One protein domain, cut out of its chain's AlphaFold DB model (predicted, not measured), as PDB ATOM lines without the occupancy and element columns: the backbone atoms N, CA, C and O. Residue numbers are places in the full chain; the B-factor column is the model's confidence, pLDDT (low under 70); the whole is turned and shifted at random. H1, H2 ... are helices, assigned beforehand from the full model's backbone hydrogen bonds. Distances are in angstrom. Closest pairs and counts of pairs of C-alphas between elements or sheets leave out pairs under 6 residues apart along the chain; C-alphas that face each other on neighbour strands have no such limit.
ATOM      1  N   LYS A   2     -31.797 -18.332 -63.422       45.72
ATOM      2  CA  LYS A   2     -31.644 -19.794 -63.193       45.72
ATOM      3  C   LYS A   2     -30.180 -20.229 -63.001       45.72
ATOM      4  O   LYS A   2     -29.884 -20.890 -62.018       45.72
ATOM      5  N   GLN A   3     -29.277 -19.702 -63.833       49.88
ATOM      6  CA  GLN A   3     -27.825 -19.883 -63.696       49.88
ATOM      7  C   GLN A   3     -27.261 -19.503 -62.316       49.88
ATOM      8  O   GLN A   3     -26.345 -20.158 -61.844       49.88
ATOM      9  N   ASN A   4     -27.814 -18.489 -61.636       54.72
ATOM     10  CA  ASN A   4     -27.308 -18.085 -60.320       54.72
ATOM     11  C   ASN A   4     -27.728 -19.066 -59.216       54.72
ATOM     12  O   ASN A   4     -26.979 -19.242 -58.263       54.72
ATOM     13  N   LEU A   5     -28.904 -19.701 -59.333       55.25
ATOM     14  CA  LEU A   5     -29.323 -20.753 -58.399       55.25
ATOM     15  C   LEU A   5     -28.590 -22.073 -58.665       55.25
ATOM     16  O   LEU A   5     -28.226 -22.755 -57.714       55.25
ATOM     17  N   GLU A   6     -28.349 -22.415 -59.932       61.00
ATOM     18  CA  GLU A   6     -27.543 -23.589 -60.295       61.00
ATOM     19  C   GLU A   6     -26.103 -23.444 -59.790       61.00
ATOM     20  O   GLU A   6     -25.614 -24.341 -59.109       61.00
ATOM     21  N   SER A   7     -25.473 -22.276 -59.977       64.94
ATOM     22  CA  SER A   7     -24.145 -22.005 -59.411       64.94
ATOM     23  C   SER A   7     -24.118 -22.013 -57.883       64.94
ATOM     24  O   SER A   7     -23.123 -22.439 -57.305       64.94
ATOM     25  N   ALA A   8     -25.180 -21.558 -57.208       64.94
ATOM     26  CA  ALA A   8     -25.253 -21.601 -55.747       64.94
ATOM     27  C   ALA A   8     -25.348 -23.045 -55.222       64.94
ATOM     28  O   ALA A   8     -24.651 -23.395 -54.270       64.94
ATOM     29  N   ASN A   9     -26.145 -23.897 -55.873       70.94
ATOM     30  CA  ASN A   9     -26.238 -25.316 -55.524       70.94
ATOM     31  C   ASN A   9     -24.933 -26.073 -55.804       70.94
ATOM     32  O   ASN A   9     -24.518 -26.886 -54.980       70.94
ATOM     33  N   GLU A  10     -24.257 -25.792 -56.923       73.56
ATOM     34  CA  GLU A  10     -22.938 -26.371 -57.221       73.56
ATOM     35  C   GLU A  10     -21.879 -25.949 -56.196       73.56
ATOM     36  O   GLU A  10     -21.072 -26.774 -55.764       73.56
ATOM     37  N   LEU A  11     -21.901 -24.687 -55.756       72.62
ATOM     38  CA  LEU A  11     -21.009 -24.183 -54.709       72.62
ATOM     39  C   LEU A  11     -21.218 -24.913 -53.382       72.62
ATOM     40  O   LEU A  11     -20.240 -25.336 -52.770       72.62
ATOM     41  N   ILE A  12     -22.468 -25.108 -52.958       74.75
ATOM     42  CA  ILE A  12     -22.786 -25.815 -51.709       74.75
ATOM     43  C   ILE A  12     -22.367 -27.276 -51.796       74.75
ATOM     44  O   ILE A  12     -21.695 -27.763 -50.894       74.75
ATOM     45  N   ALA A  13     -22.661 -27.948 -52.911       74.06
ATOM     46  CA  ALA A  13     -22.211 -29.319 -53.139       74.06
ATOM     47  C   ALA A  13     -20.674 -29.434 -53.127       74.06
ATOM     48  O   ALA A  13     -20.119 -30.393 -52.590       74.06
ATOM     49  N   THR A  14     -19.971 -28.433 -53.664       74.12
ATOM     50  CA  THR A  14     -18.502 -28.380 -53.643       74.12
ATOM     51  C   THR A  14     -17.969 -28.175 -52.224       74.12
ATOM     52  O   THR A  14     -17.033 -28.865 -51.818       74.12
ATOM     53  N   PHE A  15     -18.574 -27.276 -51.442       76.44
ATOM     54  CA  PHE A  15     -18.227 -27.070 -50.032       76.44
ATOM     55  C   PHE A  15     -18.482 -28.328 -49.194       76.44
ATOM     56  O   PHE A  15     -17.603 -28.730 -48.429       76.44
ATOM     57  N   ALA A  16     -19.615 -28.999 -49.416       73.44
ATOM     58  CA  ALA A  16     -19.958 -30.285 -48.815       73.44
ATOM     59  C   ALA A  16     -18.862 -31.323 -49.045       73.44
ATOM     60  O   ALA A  16     -18.367 -31.976 -48.121       73.44
ATOM     61  N   GLN A  17     -18.446 -31.443 -50.307       73.81
ATOM     62  CA  GLN A  17     -17.429 -32.388 -50.732       73.81
ATOM     63  C   GLN A  17     -16.062 -32.053 -50.127       73.81
ATOM     64  O   GLN A  17     -15.394 -32.948 -49.610       73.81
ATOM     65  N   GLN A  18     -15.653 -30.780 -50.136       74.62
ATOM     66  CA  GLN A  18     -14.388 -30.347 -49.533       74.62
ATOM     67  C   GLN A  18     -14.362 -30.584 -48.019       74.62
ATOM     68  O   GLN A  18     -13.368 -31.095 -47.502       74.62
ATOM     69  N   ARG A  19     -15.464 -30.312 -47.312       80.12
ATOM     70  CA  ARG A  19     -15.604 -30.615 -45.881       80.12
ATOM     71  C   ARG A  19     -15.509 -32.117 -45.611       80.12
ATOM     72  O   ARG A  19     -14.808 -32.523 -44.688       80.12
ATOM     73  N   GLN A  20     -16.169 -32.949 -46.420       72.62
ATOM     74  CA  GLN A  20     -16.123 -34.410 -46.282       72.62
ATOM     75  C   GLN A  20     -14.709 -34.966 -46.518       72.62
ATOM     76  O   GLN A  20     -14.277 -35.872 -45.806       72.62
ATOM     77  N   VAL A  21     -13.978 -34.410 -47.492       75.19
ATOM     78  CA  VAL A  21     -12.569 -34.747 -47.754       75.19
ATOM     79  C   VAL A  21     -11.689 -34.348 -46.571       75.19
ATOM     80  O   VAL A  21     -10.882 -35.158 -46.123       75.19
ATOM     81  N   LEU A  22     -11.875 -33.143 -46.025       70.00
ATOM     82  CA  LEU A  22     -11.131 -32.675 -44.854       70.00
ATOM     83  C   LEU A  22     -11.406 -33.540 -43.620       70.00
ATOM     84  O   LEU A  22     -10.454 -33.937 -42.963       70.00
ATOM     85  N   LEU A  23     -12.666 -33.895 -43.350       68.94
ATOM     86  CA  LEU A  23     -13.042 -34.804 -42.256       68.94
ATOM     87  C   LEU A  23     -12.427 -36.201 -42.408       68.94
ATOM     88  O   LEU A  23     -12.008 -36.807 -41.424       68.94
ATOM     89  N   ARG A  24     -12.371 -36.730 -43.637       67.00
ATOM     90  CA  ARG A  24     -11.735 -38.029 -43.899       67.00
ATOM     91  C   ARG A  24     -10.226 -37.953 -43.659       67.00
ATOM     92  O   ARG A  24      -9.693 -38.802 -42.952       67.00
ATOM     93  N   HIS A  25      -9.555 -36.932 -44.191       68.44
ATOM     94  CA  HIS A  25      -8.113 -36.766 -44.006       68.44
ATOM     95  C   HIS A  25      -7.723 -36.495 -42.552       68.44
ATOM     96  O   HIS A  25      -6.704 -37.004 -42.093       68.44
ATOM     97  N   THR A  26      -8.518 -35.732 -41.799       65.44
ATOM     98  CA  THR A  26      -8.256 -35.546 -40.368       65.44
ATOM     99  C   THR A  26      -8.407 -36.858 -39.612       65.44
ATOM    100  O   THR A  26      -7.523 -37.185 -38.829       65.44
ATOM    101  N   ALA A  27      -9.443 -37.655 -39.889       65.81
ATOM    102  CA  ALA A  27      -9.595 -38.983 -39.291       65.81
ATOM    103  C   ALA A  27      -8.409 -39.920 -39.609       65.81
ATOM    104  O   ALA A  27      -7.922 -40.602 -38.713       65.81
ATOM    105  N   GLU A  28      -7.900 -39.912 -40.846       65.62
ATOM    106  CA  GLU A  28      -6.722 -40.698 -41.262       65.62
ATOM    107  C   GLU A  28      -5.434 -40.277 -40.540       65.62
ATOM    108  O   GLU A  28      -4.634 -41.125 -40.161       65.62
ATOM    109  N   VAL A  29      -5.229 -38.973 -40.327       65.62
ATOM    110  CA  VAL A  29      -4.038 -38.447 -39.634       65.62
ATOM    111  C   VAL A  29      -4.121 -38.663 -38.118       65.62
ATOM    112  O   VAL A  29      -3.095 -38.824 -37.457       65.62
ATOM    113  N   LEU A  30      -5.331 -38.662 -37.557       61.16
ATOM    114  CA  LEU A  30      -5.570 -38.766 -36.115       61.16
ATOM    115  C   LEU A  30      -5.691 -40.200 -35.603       61.16
ATOM    116  O   LEU A  30      -5.476 -40.428 -34.412       61.16
ATOM    117  N   CYS A  31      -6.021 -41.160 -36.466       54.41
ATOM    118  CA  CYS A  31      -5.992 -42.580 -36.135       54.41
ATOM    119  C   CYS A  31      -4.598 -43.151 -36.451       54.41
ATOM    120  O   CYS A  31      -4.299 -43.396 -37.618       54.41
ATOM    121  N   ARG A  44      -1.046 -30.521 -27.143       62.34
ATOM    122  CA  ARG A  44      -1.308 -29.485 -28.144       62.34
ATOM    123  C   ARG A  44      -1.850 -30.047 -29.463       62.34
ATOM    124  O   ARG A  44      -2.738 -29.434 -30.043       62.34
ATOM    125  N   GLU A  45      -1.368 -31.204 -29.916       69.12
ATOM    126  CA  GLU A  45      -1.857 -31.876 -31.133       69.12
ATOM    127  C   GLU A  45      -3.276 -32.414 -30.934       69.12
ATOM    128  O   GLU A  45      -4.148 -32.179 -31.770       69.12
ATOM    129  N   ALA A  46      -3.545 -33.039 -29.783       71.25
ATOM    130  CA  ALA A  46      -4.890 -33.493 -29.424       71.25
ATOM    131  C   ALA A  46      -5.892 -32.325 -29.328       71.25
ATOM    132  O   ALA A  46      -7.047 -32.447 -29.730       71.25
ATOM    133  N   GLN A  47      -5.445 -31.164 -28.839       70.00
ATOM    134  CA  GLN A  47      -6.283 -29.972 -28.725       70.00
ATOM    135  C   GLN A  47      -6.571 -29.324 -30.091       70.00
ATOM    136  O   GLN A  47      -7.715 -28.968 -30.363       70.00
ATOM    137  N   LEU A  48      -5.572 -29.222 -30.977       73.44
ATOM    138  CA  LEU A  48      -5.749 -28.732 -32.355       73.44
ATOM    139  C   LEU A  48      -6.667 -29.646 -33.174       73.44
ATOM    140  O   LEU A  48      -7.526 -29.165 -33.908       73.44
ATOM    141  N   SER A  49      -6.518 -30.957 -32.996       77.25
ATOM    142  CA  SER A  49      -7.406 -31.971 -33.559       77.25
ATOM    143  C   SER A  49      -8.860 -31.759 -33.147       77.25
ATOM    144  O   SER A  49      -9.748 -31.733 -33.994       77.25
ATOM    145  N   ALA A  50      -9.109 -31.616 -31.843       75.19
ATOM    146  CA  ALA A  50     -10.458 -31.434 -31.315       75.19
ATOM    147  C   ALA A  50     -11.108 -30.145 -31.841       75.19
ATOM    148  O   ALA A  50     -12.272 -30.164 -32.233       75.19
ATOM    149  N   ILE A  51     -10.343 -29.048 -31.919       76.25
ATOM    150  CA  ILE A  51     -10.814 -27.779 -32.497       76.25
ATOM    151  C   ILE A  51     -11.185 -27.963 -33.971       76.25
ATOM    152  O   ILE A  51     -12.250 -27.522 -34.386       76.25
ATOM    153  N   LEU A  52     -10.346 -28.642 -34.756       80.38
ATOM    154  CA  LEU A  52     -10.602 -28.855 -36.180       80.38
ATOM    155  C   LEU A  52     -11.853 -29.707 -36.424       80.38
ATOM    156  O   LEU A  52     -12.651 -29.371 -37.297       80.38
ATOM    157  N   VAL A  53     -12.051 -30.774 -35.645       79.81
ATOM    158  CA  VAL A  53     -13.273 -31.593 -35.713       79.81
ATOM    159  C   VAL A  53     -14.503 -30.751 -35.368       79.81
ATOM    160  O   VAL A  53     -15.448 -30.734 -36.153       79.81
ATOM    161  N   SER A  54     -14.455 -29.978 -34.276       76.94
ATOM    162  CA  SER A  54     -15.549 -29.079 -33.871       76.94
ATOM    163  C   SER A  54     -15.886 -28.055 -34.958       76.94
ATOM    164  O   SER A  54     -17.048 -27.882 -35.312       76.94
ATOM    165  N   SER A  55     -14.881 -27.399 -35.548       77.81
ATOM    166  CA  SER A  55     -15.103 -26.414 -36.614       77.81
ATOM    167  C   SER A  55     -15.676 -27.042 -37.891       77.81
ATOM    168  O   SER A  55     -16.466 -26.410 -38.590       77.81
ATOM    169  N   LEU A  56     -15.301 -28.284 -38.211       82.19
ATOM    170  CA  LEU A  56     -15.869 -29.011 -39.350       82.19
ATOM    171  C   LEU A  56     -17.316 -29.453 -39.089       82.19
ATOM    172  O   LEU A  56     -18.114 -29.478 -40.026       82.19
ATOM    173  N   GLU A  57     -17.671 -29.779 -37.846       80.75
ATOM    174  CA  GLU A  57     -19.057 -30.053 -37.445       80.75
ATOM    175  C   GLU A  57     -19.924 -28.791 -37.518       80.75
ATOM    176  O   GLU A  57     -21.001 -28.830 -38.108       80.75
ATOM    177  N   GLU A  58     -19.435 -27.653 -37.024       80.00
ATOM    178  CA  GLU A  58     -20.124 -26.360 -37.150       80.00
ATOM    179  C   GLU A  58     -20.363 -25.982 -38.619       80.00
ATOM    180  O   GLU A  58     -21.467 -25.575 -38.990       80.00
ATOM    181  N   LEU A  59     -19.359 -26.182 -39.483       85.81
ATOM    182  CA  LEU A  59     -19.497 -25.941 -40.920       85.81
ATOM    183  C   LEU A  59     -20.544 -26.863 -41.559       85.81
ATOM    184  O   LEU A  59     -21.295 -26.420 -42.424       85.81
ATOM    185  N   LYS A  60     -20.612 -28.129 -41.126       81.88
ATOM    186  CA  LYS A  60     -21.623 -29.085 -41.598       81.88
ATOM    187  C   LYS A  60     -23.034 -28.615 -41.251       81.88
ATOM    188  O   LYS A  60     -23.896 -28.619 -42.119       81.88
ATOM    189  N   VAL A  61     -23.253 -28.191 -40.008       86.50
ATOM    190  CA  VAL A  61     -24.564 -27.692 -39.565       86.50
ATOM    191  C   VAL A  61     -24.974 -26.459 -40.375       86.50
ATOM    192  O   VAL A  61     -26.104 -26.382 -40.850       86.50
ATOM    193  N   ALA A  62     -24.049 -25.519 -40.601       80.00
ATOM    194  CA  ALA A  62     -24.323 -24.323 -41.400       80.00
ATOM    195  C   ALA A  62     -24.661 -24.645 -42.872       80.00
ATOM    196  O   ALA A  62     -25.501 -23.985 -43.484       80.00
ATOM    197  N   GLU A  63     -24.012 -25.656 -43.446       84.44
ATOM    198  CA  GLU A  63     -24.258 -26.139 -44.809       84.44
ATOM    199  C   GLU A  63     -25.639 -26.804 -44.946       84.44
ATOM    200  O   GLU A  63     -26.373 -26.532 -45.904       84.44
ATOM    201  N   GLU A  64     -26.016 -27.638 -43.973       87.12
ATOM    202  CA  GLU A  64     -27.339 -28.268 -43.900       87.12
ATOM    203  C   GLU A  64     -28.438 -27.198 -43.786       87.12
ATOM    204  O   GLU A  64     -29.374 -27.192 -44.589       87.12
ATOM    205  N   GLU A  65     -28.267 -26.212 -42.898       87.56
ATOM    206  CA  GLU A  65     -29.210 -25.095 -42.751       87.56
ATOM    207  C   GLU A  65     -29.337 -24.269 -44.044       87.56
ATOM    208  O   GLU A  65     -30.438 -23.872 -44.444       87.56
ATOM    209  N   LEU A  66     -28.226 -24.006 -44.738       89.00
ATOM    210  CA  LEU A  66     -28.251 -23.279 -46.008       89.00
ATOM    211  C   LEU A  66     -29.013 -24.056 -47.089       89.00
ATOM    212  O   LEU A  66     -29.787 -23.463 -47.846       89.00
ATOM    213  N   THR A  67     -28.825 -25.374 -47.134       87.81
ATOM    214  CA  THR A  67     -29.522 -26.266 -48.069       87.81
ATOM    215  C   THR A  67     -31.030 -26.253 -47.817       87.81
ATOM    216  O   THR A  67     -31.813 -26.092 -48.758       87.81
ATOM    217  N   GLU A  68     -31.449 -26.325 -46.550       90.81
ATOM    218  CA  GLU A  68     -32.859 -26.218 -46.156       90.81
ATOM    219  C   GLU A  68     -33.464 -24.860 -46.539       90.81
ATOM    220  O   GLU A  68     -34.546 -24.797 -47.133       90.81
ATOM    221  N   ARG A  69     -32.750 -23.757 -46.277       90.12
ATOM    222  CA  ARG A  69     -33.209 -22.404 -46.643       90.12
ATOM    223  C   ARG A  69     -33.372 -22.236 -48.151       90.12
ATOM    224  O   ARG A  69     -34.327 -21.596 -48.593       90.12
ATOM    225  N   ILE A  70     -32.467 -22.796 -48.953       90.38
ATOM    226  CA  ILE A  70     -32.566 -22.747 -50.419       90.38
ATOM    227  C   ILE A  70     -33.770 -23.539 -50.916       90.38
ATOM    228  O   ILE A  70     -34.498 -23.041 -51.778       90.38
ATOM    229  N   ALA A  71     -34.010 -24.730 -50.362       90.12
ATOM    230  CA  ALA A  71     -35.180 -25.531 -50.709       90.12
ATOM    231  C   ALA A  71     -36.484 -24.770 -50.415       90.12
ATOM    232  O   ALA A  71     -37.350 -24.669 -51.286       90.12
ATOM    233  N   LEU A  72     -36.577 -24.135 -49.240       95.19
ATOM    234  CA  LEU A  72     -37.727 -23.311 -48.863       95.19
ATOM    235  C   LEU A  72     -37.925 -22.114 -49.808       95.19
ATOM    236  O   LEU A  72     -39.042 -21.836 -50.245       95.19
ATOM    237  N   LEU A  73     -36.851 -21.399 -50.158       95.75
ATOM    238  CA  LEU A  73     -36.933 -20.272 -51.094       95.75
ATOM    239  C   LEU A  73     -37.372 -20.709 -52.493       95.75
ATOM    240  O   LEU A  73     -38.128 -19.986 -53.149       95.75
ATOM    241  N   ALA A  74     -36.919 -21.877 -52.954       91.25
ATOM    242  CA  ALA A  74     -37.348 -22.440 -54.228       91.25
ATOM    243  C   ALA A  74     -38.852 -22.762 -54.217       91.25
ATOM    244  O   ALA A  74     -39.558 -22.380 -55.151       91.25
ATOM    245  N   GLU A  75     -39.357 -23.367 -53.140       95.62
ATOM    246  CA  GLU A  75     -40.784 -23.662 -52.978       95.62
ATOM    247  C   GLU A  75     -41.641 -22.387 -52.960       95.62
ATOM    248  O   GLU A  75     -42.636 -22.284 -53.686       95.62
ATOM    249  N   LEU A  76     -41.230 -21.377 -52.184       95.69
ATOM    250  CA  LEU A  76     -41.925 -20.088 -52.113       95.69
ATOM    251  C   LEU A  76     -41.947 -19.372 -53.465       95.69
ATOM    252  O   LEU A  76     -42.977 -18.818 -53.859       95.69
ATOM    253  N   ARG A  77     -40.828 -19.395 -54.199       94.06
ATOM    254  CA  ARG A  77     -40.761 -18.840 -55.555       94.06
ATOM    255  C   ARG A  77     -41.752 -19.546 -56.472       94.06
ATOM    256  O   ARG A  77     -42.504 -18.875 -57.176       94.06
ATOM    257  N   ASP A  78     -41.773 -20.873 -56.458       95.50
ATOM    258  CA  ASP A  78     -42.645 -21.654 -57.331       95.50
ATOM    259  C   ASP A  78     -44.132 -21.423 -56.999       95.50
ATOM    260  O   ASP A  78     -44.973 -21.371 -57.903       95.50
ATOM    261  N   ASP A  79     -44.472 -21.216 -55.721       96.56
ATOM    262  CA  ASP A  79     -45.816 -20.800 -55.304       96.56
ATOM    263  C   ASP A  79     -46.187 -19.405 -55.820       96.56
ATOM    264  O   ASP A  79     -47.259 -19.227 -56.407       96.56
ATOM    265  N   LEU A  80     -45.287 -18.429 -55.688       96.44
ATOM    266  CA  LEU A  80     -45.490 -17.087 -56.236       96.44
ATOM    267  C   LEU A  80     -45.648 -17.114 -57.758       96.44
ATOM    268  O   LEU A  80     -46.563 -16.482 -58.283       96.44
ATOM    269  N   GLU A  81     -44.830 -17.883 -58.475       96.06
ATOM    270  CA  GLU A  81     -44.959 -18.046 -59.925       96.06
ATOM    271  C   GLU A  81     -46.307 -18.661 -60.314       96.06
ATOM    272  O   GLU A  81     -46.938 -18.213 -61.275       96.06
ATOM    273  N   ARG A  82     -46.787 -19.668 -59.568       96.56
ATOM    274  CA  ARG A  82     -48.129 -20.243 -59.772       96.56
ATOM    275  C   ARG A  82     -49.217 -19.188 -59.582       96.56
ATOM    276  O   ARG A  82     -50.097 -19.084 -60.436       96.56
ATOM    277  N   ARG A  83     -49.134 -18.370 -58.530       96.50
ATOM    278  CA  ARG A  83     -50.096 -17.283 -58.279       96.50
ATOM    279  C   ARG A  83     -50.053 -16.212 -59.363       96.50
ATOM    280  O   ARG A  83     -51.102 -15.822 -59.861       96.50
ATOM    281  N   VAL A  84     -48.864 -15.761 -59.764       94.00
ATOM    282  CA  VAL A  84     -48.697 -14.755 -60.825       94.00
ATOM    283  C   VAL A  84     -49.264 -15.268 -62.148       94.00
ATOM    284  O   VAL A  84     -50.039 -14.558 -62.788       94.00
ATOM    285  N   ARG A  85     -48.956 -16.517 -62.531       95.50
ATOM    286  CA  ARG A  85     -49.527 -17.146 -63.733       95.50
ATOM    287  C   ARG A  85     -51.048 -17.248 -63.657       95.50
ATOM    288  O   ARG A  85     -51.715 -16.860 -64.610       95.50
ATOM    289  N   GLY A  86     -51.590 -17.714 -62.531       95.94
ATOM    290  CA  GLY A  86     -53.037 -17.819 -62.327       95.94
ATOM    291  C   GLY A  86     -53.741 -16.464 -62.426       95.94
ATOM    292  O   GLY A  86     -54.714 -16.324 -63.161       95.94
ATOM    293  N   THR A  87     -53.207 -15.432 -61.770       94.56
ATOM    294  CA  THR A  87     -53.743 -14.064 -61.850       94.56
ATOM    295  C   THR A  87     -53.675 -13.510 -63.271       94.56
ATOM    296  O   THR A  87     -54.649 -12.918 -63.736       94.56
ATOM    297  N   ARG A  88     -52.569 -13.734 -63.997       94.56
ATOM    298  CA  ARG A  88     -52.458 -13.308 -65.399       94.56
ATOM    299  C   ARG A  88     -53.499 -14.001 -66.278       94.56
ATOM    300  O   ARG A  88     -54.152 -13.334 -67.070       94.56
ATOM    301  N   GLN A  89     -53.704 -15.306 -66.095       96.06
ATOM    302  CA  GLN A  89     -54.738 -16.057 -66.811       96.06
ATOM    303  C   GLN A  89     -56.145 -15.528 -66.514       96.06
ATOM    304  O   GLN A  89     -56.923 -15.347 -67.445       96.06
ATOM    305  N   LEU A  90     -56.470 -15.239 -65.247       95.50
ATOM    306  CA  LEU A  90     -57.764 -14.655 -64.877       95.50
ATOM    307  C   LEU A  90     -57.982 -13.286 -65.530       95.50
ATOM    308  O   LEU A  90     -59.075 -13.016 -66.019       95.50
ATOM    309  N   PHE A  91     -56.948 -12.444 -65.573       95.12
ATOM    310  CA  PHE A  91     -57.004 -11.150 -66.253       95.12
ATOM    311  C   PHE A  91     -57.221 -11.312 -67.764       95.12
ATOM    312  O   PHE A  91     -58.157 -10.729 -68.314       95.12
ATOM    313  N   ASP A  92     -56.404 -12.143 -68.422       94.81
ATOM    314  CA  ASP A  92     -56.432 -12.353 -69.874       94.81
ATOM    315  C   ASP A  92     -57.727 -13.008 -70.367       94.81
ATOM    316  O   ASP A  92     -58.204 -12.673 -71.452       94.81
ATOM    317  N   LEU A  93     -58.290 -13.933 -69.586       94.50
ATOM    318  CA  LEU A  93     -59.504 -14.680 -69.932       94.50
ATOM    319  C   LEU A  93     -60.792 -14.017 -69.432       94.50
ATOM    320  O   LEU A  93     -61.878 -14.528 -69.709       94.50
TER     321      LEU A  93
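What this domain is: This is residues 2 to 31 and 44 to 93 of the 208 residues of the protein "PAS domain-containing protein" of Gemmatimonadetes bacterium (UniProt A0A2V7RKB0). Two long helices run side by side in opposite ways, and the far part of the longer one, residues 75 to 93 of H2, sticks out alone as an arm. The printed part has 80 residues with two named helices, H1 then H2, and no named strand; the class is all helix. It is extended, with a radius of gyration of the C-alphas of 20.4 A, and a rod of 72 by 18 by 15 A.

Where its parts are: Find C-alpha 2 at (-31.644, -19.794, -63.193); from there H1, residues 2 to 30, runs 42.1 A to C-alpha 30. Past the cut, look for C-alpha 44 at (-1.308, -29.485, -28.144), where H2, residues 44 to 93, begins; it runs 73.2 A to C-alpha 93 at (-59.504, -14.680, -69.932).

How they stand to each other: H1 and H2 touch, H2 with residues 49 to 67 alone; the closest C-alphas, those of Arg 19 and Leu 56, are 6.7 A apart. Their lines stand at a shallow tilt of 18 degrees, opposite ways. In H1 and H2 each O i to N i+4 pair is within hydrogen-bond range.

The domain as a whole: The C-alphas farthest apart are those of Arg 44 and Leu 93, 73.2 A. Residues 32 to 43 are not printed, and C-alphas 31 and 44 are 16.0 A apart across this cut. Look for pLDDT under 70 at residues 2 to 8, 23 to 31 and 44 to 45.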